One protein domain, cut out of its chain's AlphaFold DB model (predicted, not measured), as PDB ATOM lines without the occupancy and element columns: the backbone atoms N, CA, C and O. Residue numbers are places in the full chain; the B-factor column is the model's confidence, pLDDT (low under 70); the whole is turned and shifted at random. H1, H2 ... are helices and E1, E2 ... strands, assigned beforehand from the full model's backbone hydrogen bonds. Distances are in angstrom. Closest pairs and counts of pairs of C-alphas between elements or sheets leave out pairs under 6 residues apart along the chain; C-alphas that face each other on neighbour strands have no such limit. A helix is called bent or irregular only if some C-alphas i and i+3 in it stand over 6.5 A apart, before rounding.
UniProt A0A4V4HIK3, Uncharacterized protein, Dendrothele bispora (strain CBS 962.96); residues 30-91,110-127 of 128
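Overview. This is residues 30 to 91 and 110 to 127 of the 128 residues of an uncharacterized protein of Dendrothele bispora (strain CBS 962.96) (UniProt A0A4V4HIK3). A small antiparallel ribbon of two strands, E1 and E2, sits between far-flung helical parts: the long helix H3 reaches away from it toward a loose, looped stretch with the short helices H1 and H2, and H4 sticks out beyond E2 with residues 117 to 127. The 80 printed residues hold four named helices and two named strands, in the order H1 H2 H3 E1 E2 H4, of mixed class. The whole is extended, with a radius of gyration of the C-alphas of 18.2 A, and its C-alphas span 55 by 35 by 26 A.

Along the chain. Find C-alpha 82 at (-17.154, -45.345, -19.781), where E1, residues 82 to 86, begins and runs 12.9 A. E2, residues 110 to 114, runs 13.1 A. Before E1 look for H3, residues 65 to 81, 25.1 A long from C-alpha 65 at (-8.960, -21.050, -13.407). H4, residues 118 to 126, runs 12.4 A to C-alpha 126 at (1.864, -54.893, -23.183). H1 is residues 30 to 34, and H2, residues 48 to 51, is neither bent nor irregular, but only just: C-alphas 48 and 51 are 6.0 A apart.

Arrangement. E1 and E2 are antiparallel at 155 degrees; look for N 83 and O 113, 2.8 A apart and within hydrogen-bond range. The closest C-alphas of H3 and E2, those of Ala 81 and Pro 114, are 6.0 A apart. No helix touches another. Every O i to N i+4 pair is within hydrogen-bond range in H1 and H4, 12 of 13 are in H3, and H2 is too short for one.

Size, cuts and confidence. The farthest C-alphas, of Asp 38 and Gly 127, are 56.9 A apart. Residues 92 to 109 are not printed, and C-alphas 91 and 110 stand 9.0 A apart across this cut. The links H1 to H2 and H2 to H3 are long. The pLDDT is under 70 at residues 30 to 31 and 61 to 66.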
ATOM      1  N   SER A  30     -23.117 -16.216  -4.084       63.16
ATOM      2  CA  SER A  30     -22.900 -16.817  -5.401       63.16
ATOM      3  C   SER A  30     -24.027 -17.774  -5.790       63.16
ATOM      4  O   SER A  30     -24.491 -17.723  -6.921       63.16
ATOM      5  N   MET A  31     -24.540 -18.577  -4.849       62.66
ATOM      6  CA  MET A  31     -25.670 -19.481  -5.114       62.66
ATOM      7  C   MET A  31     -26.963 -18.747  -5.486       62.66
ATOM      8  O   MET A  31     -27.705 -19.232  -6.333       62.66
ATOM      9  N   SER A  32     -27.220 -17.571  -4.907       71.44
ATOM     10  CA  SER A  32     -28.417 -16.778  -5.211       71.44
ATOM     11  C   SER A  32     -28.384 -16.217  -6.636       71.44
ATOM     12  O   SER A  32     -29.417 -16.174  -7.287       71.44
ATOM     13  N   ILE A  33     -27.200 -15.852  -7.149       75.94
ATOM     14  CA  ILE A  33     -27.032 -15.353  -8.526       75.94
ATOM     15  C   ILE A  33     -27.318 -16.463  -9.547       75.94
ATOM     16  O   ILE A  33     -27.994 -16.228 -10.542       75.94
ATOM     17  N   PHE A  34     -26.850 -17.690  -9.295       76.12
ATOM     18  CA  PHE A  34     -27.131 -18.830 -10.180       76.12
ATOM     19  C   PHE A  34     -28.600 -19.279 -10.159       76.12
ATOM     20  O   PHE A  34     -29.023 -20.006 -11.056       76.12
ATOM     21  N   LYS A  35     -29.371 -18.833  -9.162       81.69
ATOM     22  CA  LYS A  35     -30.807 -19.096  -9.020       81.69
ATOM     23  C   LYS A  35     -31.687 -17.883  -9.332       81.69
ATOM     24  O   LYS A  35     -32.886 -17.937  -9.067       81.69
ATOM     25  N   ASP A  36     -31.127 -16.813  -9.888       85.56
ATOM     26  CA  ASP A  36     -31.910 -15.662 -10.328       85.56
ATOM     27  C   ASP A  36     -32.636 -15.999 -11.648       85.56
ATOM     28  O   ASP A  36     -31.964 -16.218 -12.662       85.56
ATOM     29  N   PRO A  37     -33.982 -16.069 -11.666       86.38
ATOM     30  CA  PRO A  37     -34.735 -16.409 -12.871       86.38
ATOM     31  C   PRO A  37     -34.626 -15.345 -13.970       86.38
ATOM     32  O   PRO A  37     -34.794 -15.689 -15.143       86.38
ATOM     33  N   ASP A  38     -34.312 -14.091 -13.621       84.69
ATOM     34  CA  ASP A  38     -34.148 -13.006 -14.594       84.69
ATOM     35  C   ASP A  38     -32.838 -13.164 -15.380       84.69
ATOM     36  O   ASP A  38     -32.752 -12.795 -16.553       84.69
ATOM     37  N   VAL A  39     -31.815 -13.753 -14.750       82.44
ATOM     38  CA  VAL A  39     -30.517 -14.048 -15.377       82.44
ATOM     39  C   VAL A  39     -30.523 -15.434 -16.022       82.44
ATOM     40  O   VAL A  39     -29.975 -15.633 -17.111       82.44
ATOM     41  N   PHE A  40     -31.142 -16.412 -15.363       83.31
ATOM     42  CA  PHE A  40     -31.122 -17.809 -15.762       83.31
ATOM     43  C   PHE A  40     -32.533 -18.417 -15.723       83.31
ATOM     44  O   PHE A  40     -32.964 -18.910 -14.690       83.31
ATOM     45  N   PRO A  41     -33.241 -18.499 -16.863       85.31
ATOM     46  CA  PRO A  41     -34.531 -19.186 -16.925       85.31
ATOM     47  C   PRO A  41     -34.402 -20.678 -16.570       85.31
ATOM     48  O   PRO A  41     -33.397 -21.308 -16.908       85.31
ATOM     49  N   ASN A  42     -35.423 -21.262 -15.932       85.88
ATOM     50  CA  ASN A  42     -35.450 -22.675 -15.508       85.88
ATOM     51  C   ASN A  42     -34.289 -23.069 -14.572       85.88
ATOM     52  O   ASN A  42     -33.621 -24.080 -14.783       85.88
ATOM     53  N   THR A  43     -34.062 -22.274 -13.525       84.75
ATOM     54  CA  THR A  43     -32.948 -22.413 -12.562       84.75
ATOM     55  C   THR A  43     -32.828 -23.784 -11.891       84.75
ATOM     56  O   THR A  43     -31.730 -24.179 -11.512       84.75
ATOM     57  N   GLU A  44     -33.932 -24.521 -11.751       85.69
ATOM     58  CA  GLU A  44     -33.963 -25.850 -11.120       85.69
ATOM     59  C   GLU A  44     -33.760 -27.004 -12.124       85.69
ATOM     60  O   GLU A  44     -33.807 -28.173 -11.747       85.69
ATOM     61  N   THR A  45     -33.546 -26.705 -13.411       88.62
ATOM     62  CA  THR A  45     -33.290 -27.710 -14.454       88.62
ATOM     63  C   THR A  45     -31.832 -27.674 -14.894       88.62
ATOM     64  O   THR A  45     -31.291 -26.626 -15.245       88.62
ATOM     65  N   PHE A  46     -31.189 -28.843 -14.928       88.75
ATOM     66  CA  PHE A  46     -29.862 -28.980 -15.516       88.75
ATOM     67  C   PHE A  46     -29.953 -28.910 -17.046       88.75
ATOM     68  O   PHE A  46     -30.324 -29.884 -17.699       88.75
ATOM     69  N   ASP A  47     -29.608 -27.751 -17.607       89.12
ATOM     70  CA  ASP A  47     -29.614 -27.494 -19.049       89.12
ATOM     71  C   ASP A  47     -28.230 -27.022 -19.537       89.12
ATOM     72  O   ASP A  47     -27.899 -25.840 -19.410       89.12
ATOM     73  N   PRO A  48     -27.397 -27.915 -20.104       88.00
ATOM     74  CA  PRO A  48     -26.098 -27.538 -20.662       88.00
ATOM     75  C   PRO A  48     -26.184 -26.538 -21.821       88.00
ATOM     76  O   PRO A  48     -25.259 -25.744 -22.000       88.00
ATOM     77  N   SER A  49     -27.280 -26.537 -22.588       89.06
ATOM     78  CA  SER A  49     -27.444 -25.678 -23.768       89.06
ATOM     79  C   SER A  49     -27.485 -24.198 -23.408       89.06
ATOM     80  O   SER A  49     -27.178 -23.351 -24.244       89.06
ATOM     81  N   ARG A  50     -27.760 -23.859 -22.145       87.44
ATOM     82  CA  ARG A  50     -27.729 -22.473 -21.669       87.44
ATOM     83  C   ARG A  50     -26.367 -21.794 -21.824       87.44
ATOM     84  O   ARG A  50     -26.314 -20.566 -21.913       87.44
ATOM     85  N   TRP A  51     -25.293 -22.581 -21.884       86.62
ATOM     86  CA  TRP A  51     -23.915 -22.114 -22.059       86.62
ATOM     87  C   TRP A  51     -23.471 -22.054 -23.523       86.62
ATOM     88  O   TRP A  51     -22.354 -21.627 -23.789       86.62
ATOM     89  N   ILE A  52     -24.336 -22.449 -24.457       89.75
ATOM     90  CA  ILE A  52     -24.077 -22.457 -25.896       89.75
ATOM     91  C   ILE A  52     -24.879 -21.313 -26.529       89.75
ATOM     92  O   ILE A  52     -26.029 -21.058 -26.147       89.75
ATOM     93  N   ASP A  53     -24.262 -20.549 -27.423       87.69
ATOM     94  CA  ASP A  53     -24.935 -19.496 -28.182       87.69
ATOM     95  C   ASP A  53     -25.592 -20.031 -29.471       87.69
ATOM     96  O   ASP A  53     -25.550 -21.221 -29.777       87.69
ATOM     97  N   ASN A  54     -26.235 -19.148 -30.238       90.06
ATOM     98  CA  ASN A  54     -26.935 -19.545 -31.467       90.06
ATOM     99  C   ASN A  54     -25.993 -20.034 -32.581       90.06
ATOM    100  O   ASN A  54     -26.464 -20.656 -33.532       90.06
ATOM    101  N   ASN A  55     -24.693 -19.752 -32.479       91.38
ATOM    102  CA  ASN A  55     -23.676 -20.192 -33.430       91.38
ATOM    103  C   ASN A  55     -23.063 -21.541 -33.024       91.38
ATOM    104  O   ASN A  55     -22.341 -22.146 -33.815       91.38
ATOM    105  N   GLY A  56     -23.383 -22.036 -31.825       88.56
ATOM    106  CA  GLY A  56     -22.789 -23.242 -31.258       88.56
ATOM    107  C   GLY A  56     -21.523 -22.973 -30.443       88.56
ATOM    108  O   GLY A  56     -20.897 -23.931 -29.984       88.56
ATOM    109  N   ASP A  57     -21.159 -21.707 -30.236       87.81
ATOM    110  CA  ASP A  57     -19.988 -21.320 -29.460       87.81
ATOM    111  C   ASP A  57     -20.317 -21.266 -27.962       87.81
ATOM    112  O   ASP A  57     -21.457 -21.045 -27.540       87.81
ATOM    113  N   ILE A  58     -19.299 -21.488 -27.128       86.25
ATOM    114  CA  ILE A  58     -19.437 -21.379 -25.674       86.25
ATOM    115  C   ILE A  58     -19.521 -19.894 -25.310       86.25
ATOM    116  O   ILE A  58     -18.636 -19.113 -25.656       86.25
ATOM    117  N   LYS A  59     -20.566 -19.510 -24.573       84.81
ATOM    118  CA  LYS A  59     -20.724 -18.145 -24.059       84.81
ATOM    119  C   LYS A  59     -19.577 -17.794 -23.115       84.81
ATOM    120  O   LYS A  59     -19.222 -18.587 -22.244       84.81
ATOM    121  N   ASP A  60     -19.056 -16.580 -23.252       70.75
ATOM    122  CA  ASP A  60     -17.955 -16.095 -22.426       70.75
ATOM    123  C   ASP A  60     -18.412 -15.936 -20.962       70.75
ATOM    124  O   ASP A  60     -19.350 -15.193 -20.656       70.75
ATOM    125  N   TYR A  61     -17.784 -16.680 -20.052       67.12
ATOM    126  CA  TYR A  61     -18.064 -16.659 -18.616       67.12
ATOM    127  C   TYR A  61     -16.734 -16.630 -17.858       67.12
ATOM    128  O   TYR A  61     -15.804 -17.330 -18.268       67.12
ATOM    129  N   PRO A  62     -16.608 -15.857 -16.758       60.12
ATOM    130  CA  PRO A  62     -15.361 -15.770 -16.007       60.12
ATOM    131  C   PRO A  62     -14.845 -17.165 -15.651       60.12
ATOM    132  O   PRO A  62     -15.509 -17.948 -14.966       60.12
ATOM    133  N   THR A  63     -13.663 -17.480 -16.177       57.91
ATOM    134  CA  THR A  63     -13.102 -18.825 -16.140       57.91
ATOM    135  C   THR A  63     -12.802 -19.237 -14.699       57.91
ATOM    136  O   THR A  63     -12.241 -18.480 -13.904       57.91
ATOM    137  N   LEU A  64     -13.154 -20.473 -14.345       63.47
ATOM    138  CA  LEU A  64     -12.843 -21.080 -13.046       63.47
ATOM    139  C   LEU A  64     -11.369 -21.535 -12.964       63.47
ATOM    140  O   LEU A  64     -11.101 -22.612 -12.445       63.47
ATOM    141  N   GLY A  65     -10.405 -20.762 -13.481       64.38
ATOM    142  CA  GLY A  65      -8.960 -21.050 -13.407       64.38
ATOM    143  C   GLY A  65      -8.561 -22.535 -13.555       64.38
ATOM    144  O   GLY A  65      -9.150 -23.288 -14.329       64.38
ATOM    145  N   LEU A  66      -7.584 -22.982 -12.754       65.38
ATOM    146  CA  LEU A  66      -7.066 -24.366 -12.746       65.38
ATOM    147  C   LEU A  66      -8.107 -25.424 -12.316       65.38
ATOM    148  O   LEU A  66      -8.003 -26.605 -12.661       65.38
ATOM    149  N   ALA A  67      -9.124 -25.020 -11.548       72.31
ATOM    150  CA  ALA A  67     -10.196 -25.922 -11.135       72.31
ATOM    151  C   ALA A  67     -11.065 -26.326 -12.336       72.31
ATOM    152  O   ALA A  67     -11.439 -27.491 -12.454       72.31
ATOM    153  N   GLY A  68     -11.322 -25.394 -13.260       76.81
ATOM    154  CA  GLY A  68     -12.055 -25.675 -14.493       76.81
ATOM    155  C   GLY A  68     -11.324 -26.679 -15.387       76.81
ATOM    156  O   GLY A  68     -11.932 -27.641 -15.853       76.81
ATOM    157  N   GLU A  69     -10.012 -26.507 -15.561       82.38
ATOM    158  CA  GLU A  69      -9.190 -27.383 -16.409       82.38
ATOM    159  C   GLU A  69      -9.126 -28.824 -15.879       82.38
ATOM    160  O   GLU A  69      -9.323 -29.780 -16.632       82.38
ATOM    161  N   SER A  70      -8.901 -28.999 -14.573       88.75
ATOM    162  CA  SER A  70      -8.820 -30.338 -13.969       88.75
ATOM    163  C   SER A  70     -10.158 -31.086 -14.009       88.75
ATOM    164  O   SER A  70     -10.190 -32.279 -14.326       88.75
ATOM    165  N   VAL A  71     -11.273 -30.394 -13.743       88.62
ATOM    166  CA  VAL A  71     -12.623 -30.971 -13.854       88.62
ATOM    167  C   VAL A  71     -12.919 -31.370 -15.296       88.62
ATOM    168  O   VAL A  71     -13.419 -32.474 -15.521       88.62
ATOM    169  N   PHE A  72     -12.561 -30.526 -16.268       88.44
ATOM    170  CA  PHE A  72     -12.751 -30.822 -17.686       88.44
ATOM    171  C   PHE A  72     -12.010 -32.093 -18.112       88.44
ATOM    172  O   PHE A  72     -12.630 -32.998 -18.671       88.44
ATOM    173  N   ILE A  73     -10.711 -32.201 -17.808       92.81
ATOM    174  CA  ILE A  73      -9.900 -33.366 -18.196       92.81
ATOM    175  C   ILE A  73     -10.453 -34.647 -17.561       92.81
ATOM    176  O   ILE A  73     -10.660 -35.641 -18.258       92.81
ATOM    177  N   ASN A  74     -10.752 -34.624 -16.260       94.56
ATOM    178  CA  ASN A  74     -11.284 -35.797 -15.563       94.56
ATOM    179  C   ASN A  74     -12.648 -36.227 -16.122       94.56
ATOM    180  O   ASN A  74     -12.864 -37.416 -16.369       94.56
ATOM    181  N   ALA A  75     -13.553 -35.277 -16.370       93.69
ATOM    182  CA  ALA A  75     -14.853 -35.559 -16.970       93.69
ATOM    183  C   ALA A  75     -14.716 -36.114 -18.397       93.69
ATOM    184  O   ALA A  75     -15.345 -37.122 -18.723       93.69
ATOM    185  N   ALA A  76     -13.862 -35.513 -19.230       94.25
ATOM    186  CA  ALA A  76     -13.624 -35.969 -20.597       94.25
ATOM    187  C   ALA A  76     -13.067 -37.399 -20.631       94.25
ATOM    188  O   ALA A  76     -13.560 -38.228 -21.395       94.25
ATOM    189  N   LEU A  77     -12.098 -37.718 -19.768       94.94
ATOM    190  CA  LEU A  77     -11.523 -39.062 -19.669       94.94
ATOM    191  C   LEU A  77     -12.553 -40.095 -19.206       94.94
ATOM    192  O   LEU A  77     -12.657 -41.166 -19.807       94.94
ATOM    193  N   LEU A  78     -13.347 -39.771 -18.181       95.75
ATOM    194  CA  LEU A  78     -14.407 -40.657 -17.696       95.75
ATOM    195  C   LEU A  78     -15.450 -40.929 -18.784       95.75
ATOM    196  O   LEU A  78     -15.790 -42.087 -19.031       95.75
ATOM    197  N   LEU A  79     -15.920 -39.885 -19.468       94.50
ATOM    198  CA  LEU A  79     -16.928 -40.004 -20.524       94.50
ATOM    199  C   LEU A  79     -16.370 -40.650 -21.801       94.50
ATOM    200  O   LEU A  79     -17.118 -41.283 -22.553       94.50
ATOM    201  N   TRP A  80     -15.066 -40.535 -22.056       94.19
ATOM    202  CA  TRP A  80     -14.378 -41.256 -23.129       94.19
ATOM    203  C   TRP A  80     -14.239 -42.752 -22.821       94.19
ATOM    204  O   TRP A  80     -14.477 -43.575 -23.708       94.19
ATOM    205  N   ALA A  81     -13.912 -43.111 -21.576       93.94
ATOM    206  CA  ALA A  81     -13.653 -44.491 -21.167       93.94
ATOM    207  C   ALA A  81     -14.926 -45.294 -20.848       93.94
ATOM    208  O   ALA A  81     -14.968 -46.498 -21.118       93.94
ATOM    209  N   PHE A  82     -15.969 -44.658 -20.305       96.94
ATOM    210  CA  PHE A  82     -17.154 -45.345 -19.781       96.94
ATOM    211  C   PHE A  82     -18.470 -44.815 -20.361       96.94
ATOM    212  O   PHE A  82     -18.626 -43.636 -20.681       96.94
ATOM    213  N   ARG A  83     -19.458 -45.707 -20.479       96.31
ATOM    214  CA  ARG A  83     -20.878 -45.357 -20.457       96.31
ATOM    215  C   ARG A  83     -21.309 -45.354 -18.998       96.31
ATOM    216  O   ARG A  83     -21.193 -46.377 -18.325       96.31
ATOM    217  N   ILE A  84     -21.762 -44.200 -18.530       96.12
ATOM    218  CA  ILE A  84     -22.234 -44.007 -17.163       96.12
ATOM    219  C   ILE A  84     -23.753 -43.903 -17.225       96.12
ATOM    220  O   ILE A  84     -24.280 -43.123 -18.019       96.12
ATOM    221  N   SER A  85     -24.449 -44.701 -16.428       95.88
ATOM    222  CA  SER A  85     -25.907 -44.666 -16.349       95.88
ATOM    223  C   SER A  85     -26.394 -44.851 -14.920       95.88
ATOM    224  O   SER A  85     -25.695 -45.375 -14.052       95.88
ATOM    225  N   GLU A  86     -27.618 -44.409 -14.673       95.69
ATOM    226  CA  GLU A  86     -28.314 -44.670 -13.422       95.69
ATOM    227  C   GLU A  86     -28.610 -46.170 -13.258       95.69
ATOM    228  O   GLU A  86     -28.763 -46.917 -14.233       95.69
ATOM    229  N   ASN A  87     -28.696 -46.631 -12.008       93.38
ATOM    230  CA  ASN A  87     -29.258 -47.939 -11.712       93.38
ATOM    231  C   ASN A  87     -30.793 -47.851 -11.672       93.38
ATOM    232  O   ASN A  87     -31.325 -47.289 -10.719       93.38
ATOM    233  N   PRO A  88     -31.530 -48.480 -12.607       92.00
ATOM    234  CA  PRO A  88     -32.991 -48.389 -12.634       92.00
ATOM    235  C   PRO A  88     -33.672 -49.000 -11.396       92.00
ATOM    236  O   PRO A  88     -34.836 -48.717 -11.135       92.00
ATOM    237  N   LYS A  89     -32.968 -49.836 -10.617       93.62
ATOM    238  CA  LYS A  89     -33.466 -50.385  -9.341       93.62
ATOM    239  C   LYS A  89     -33.195 -49.480  -8.137       93.62
ATOM    240  O   LYS A  89     -33.712 -49.748  -7.059       93.62
ATOM    241  N   SER A  90     -32.352 -48.466  -8.301       92.81
ATOM    242  CA  SER A  90     -31.985 -47.508  -7.260       92.81
ATOM    243  C   SER A  90     -31.731 -46.138  -7.900       92.81
ATOM    244  O   SER A  90     -30.563 -45.770  -8.064       92.81
ATOM    245  N   PRO A  91     -32.798 -45.414  -8.294       93.94
ATOM    246  CA  PRO A  91     -32.679 -44.085  -8.885       93.94
ATOM    247  C   PRO A  91     -31.963 -43.097  -7.960       93.94
ATOM    248  O   PRO A  91     -32.026 -43.216  -6.733       93.94
ATOM    249  N   ALA A 110     -23.911 -45.485  -9.275       94.12
ATOM    250  CA  ALA A 110     -23.984 -45.349 -10.727       94.12
ATOM    251  C   ALA A 110     -23.360 -46.576 -11.402       94.12
ATOM    252  O   ALA A 110     -22.426 -47.188 -10.878       94.12
ATOM    253  N   ASN A 111     -23.881 -46.937 -12.569       95.81
ATOM    254  CA  ASN A 111     -23.377 -48.040 -13.373       95.81
ATOM    255  C   ASN A 111     -22.302 -47.529 -14.331       95.81
ATOM    256  O   ASN A 111     -22.555 -46.617 -15.114       95.81
ATOM    257  N   PHE A 112     -21.126 -48.156 -14.309       95.50
ATOM    258  CA  PHE A 112     -20.022 -47.856 -15.218       95.50
ATOM    259  C   PHE A 112     -19.784 -49.044 -16.143       95.50
ATOM    260  O   PHE A 112     -19.411 -50.128 -15.695       95.50
ATOM    261  N   GLN A 113     -19.979 -48.837 -17.439       95.50
ATOM    262  CA  GLN A 113     -19.710 -49.840 -18.465       95.50
ATOM    263  C   GLN A 113     -18.543 -49.370 -19.339       95.50
ATOM    264  O   GLN A 113     -18.622 -48.272 -19.894       95.50
ATOM    265  N   PRO A 114     -17.456 -50.145 -19.485       95.44
ATOM    266  CA  PRO A 114     -16.360 -49.780 -20.378       95.44
ATOM    267  C   PRO A 114     -16.849 -49.585 -21.819       95.44
ATOM    268  O   PRO A 114     -17.630 -50.382 -22.334       95.44
ATOM    269  N   ARG A 115     -16.371 -48.531 -22.487       93.81
ATOM    270  CA  ARG A 115     -16.641 -48.281 -23.916       93.81
ATOM    271  C   ARG A 115     -15.747 -49.098 -24.846       93.81
ATOM    272  O   ARG A 115     -16.048 -49.190 -26.029       93.81
ATOM    273  N   GLN A 116     -14.651 -49.631 -24.317       89.62
ATOM    274  CA  GLN A 116     -13.615 -50.352 -25.047       89.62
ATOM    275  C   GLN A 116     -13.395 -51.727 -24.418       89.62
ATOM    276  O   GLN A 116     -13.598 -51.908 -23.212       89.62
ATOM    277  N   ASN A 117     -12.942 -52.686 -25.224       90.75
ATOM    278  CA  ASN A 117     -12.588 -54.010 -24.735       90.75
ATOM    279  C   ASN A 117     -11.339 -53.920 -23.846       90.75
ATOM    280  O   ASN A 117     -10.255 -53.542 -24.290       90.75
ATOM    281  N   GLN A 118     -11.491 -54.277 -22.571       88.88
ATOM    282  CA  GLN A 118     -10.402 -54.188 -21.601       88.88
ATOM    283  C   GLN A 118      -9.223 -55.099 -21.954       88.88
ATOM    284  O   GLN A 118      -8.081 -54.737 -21.683       88.88
ATOM    285  N   GLU A 119      -9.475 -56.259 -22.562       89.88
ATOM    286  CA  GLU A 119      -8.407 -57.185 -22.945       89.88
ATOM    287  C   GLU A 119      -7.601 -56.658 -24.133       89.88
ATOM    288  O   GLU A 119      -6.384 -56.808 -24.160       89.88
ATOM    289  N   GLU A 120      -8.242 -55.968 -25.077       87.19
ATOM    290  CA  GLU A 120      -7.542 -55.299 -26.181       87.19
ATOM    291  C   GLU A 120      -6.673 -54.151 -25.673       87.19
ATOM    292  O   GLU A 120      -5.505 -54.058 -26.044       87.19
ATOM    293  N   ILE A 121      -7.191 -53.333 -24.751       87.75
ATOM    294  CA  ILE A 121      -6.393 -52.279 -24.109       87.75
ATOM    295  C   ILE A 121      -5.185 -52.885 -23.387       87.75
ATOM    296  O   ILE A 121      -4.070 -52.389 -23.530       87.75
ATOM    297  N   LYS A 122      -5.372 -53.974 -22.633       90.38
ATOM    298  CA  LYS A 122      -4.264 -54.647 -21.937       90.38
ATOM    299  C   LYS A 122      -3.216 -55.197 -22.904       90.38
ATOM    300  O   LYS A 122      -2.038 -55.111 -22.579       90.38
ATOM    301  N   LYS A 123      -3.619 -55.739 -24.059       91.88
ATOM    302  CA  LYS A 123      -2.684 -56.195 -25.105       91.88
ATOM    303  C   LYS A 123      -1.874 -55.031 -25.672       91.88
ATOM    304  O   LYS A 123      -0.649 -55.081 -25.644       91.88
ATOM    305  N   LEU A 124      -2.542 -53.933 -26.039       88.56
ATOM    306  CA  LEU A 124      -1.882 -52.720 -26.541       88.56
ATOM    307  C   LEU A 124      -0.873 -52.141 -25.538       88.56
ATOM    308  O   LEU A 124       0.206 -51.710 -25.929       88.56
ATOM    309  N   LEU A 125      -1.200 -52.155 -24.243       89.81
ATOM    310  CA  LEU A 125      -0.296 -51.681 -23.188       89.81
ATOM    311  C   LEU A 125       0.898 -52.616 -22.943       89.81
ATOM    312  O   LEU A 125       1.915 -52.165 -22.421       89.81
ATOM    313  N   ARG A 126       0.778 -53.904 -23.286       92.19
ATOM    314  CA  ARG A 126       1.864 -54.893 -23.183       92.19
ATOM    315  C   ARG A 126       2.776 -54.904 -24.412       92.19
ATOM    316  O   ARG A 126       3.921 -55.317 -24.279       92.19
ATOM    317  N   GLY A 127       2.301 -54.393 -25.550       74.81
ATOM    318  CA  GLY A 127       3.050 -54.357 -26.807       74.81
ATOM    319  C   GLY A 127       3.011 -55.668 -27.602       74.81
ATOM    320  O   GLY A 127       3.898 -55.874 -28.427       74.81
TER     321      GLY A 127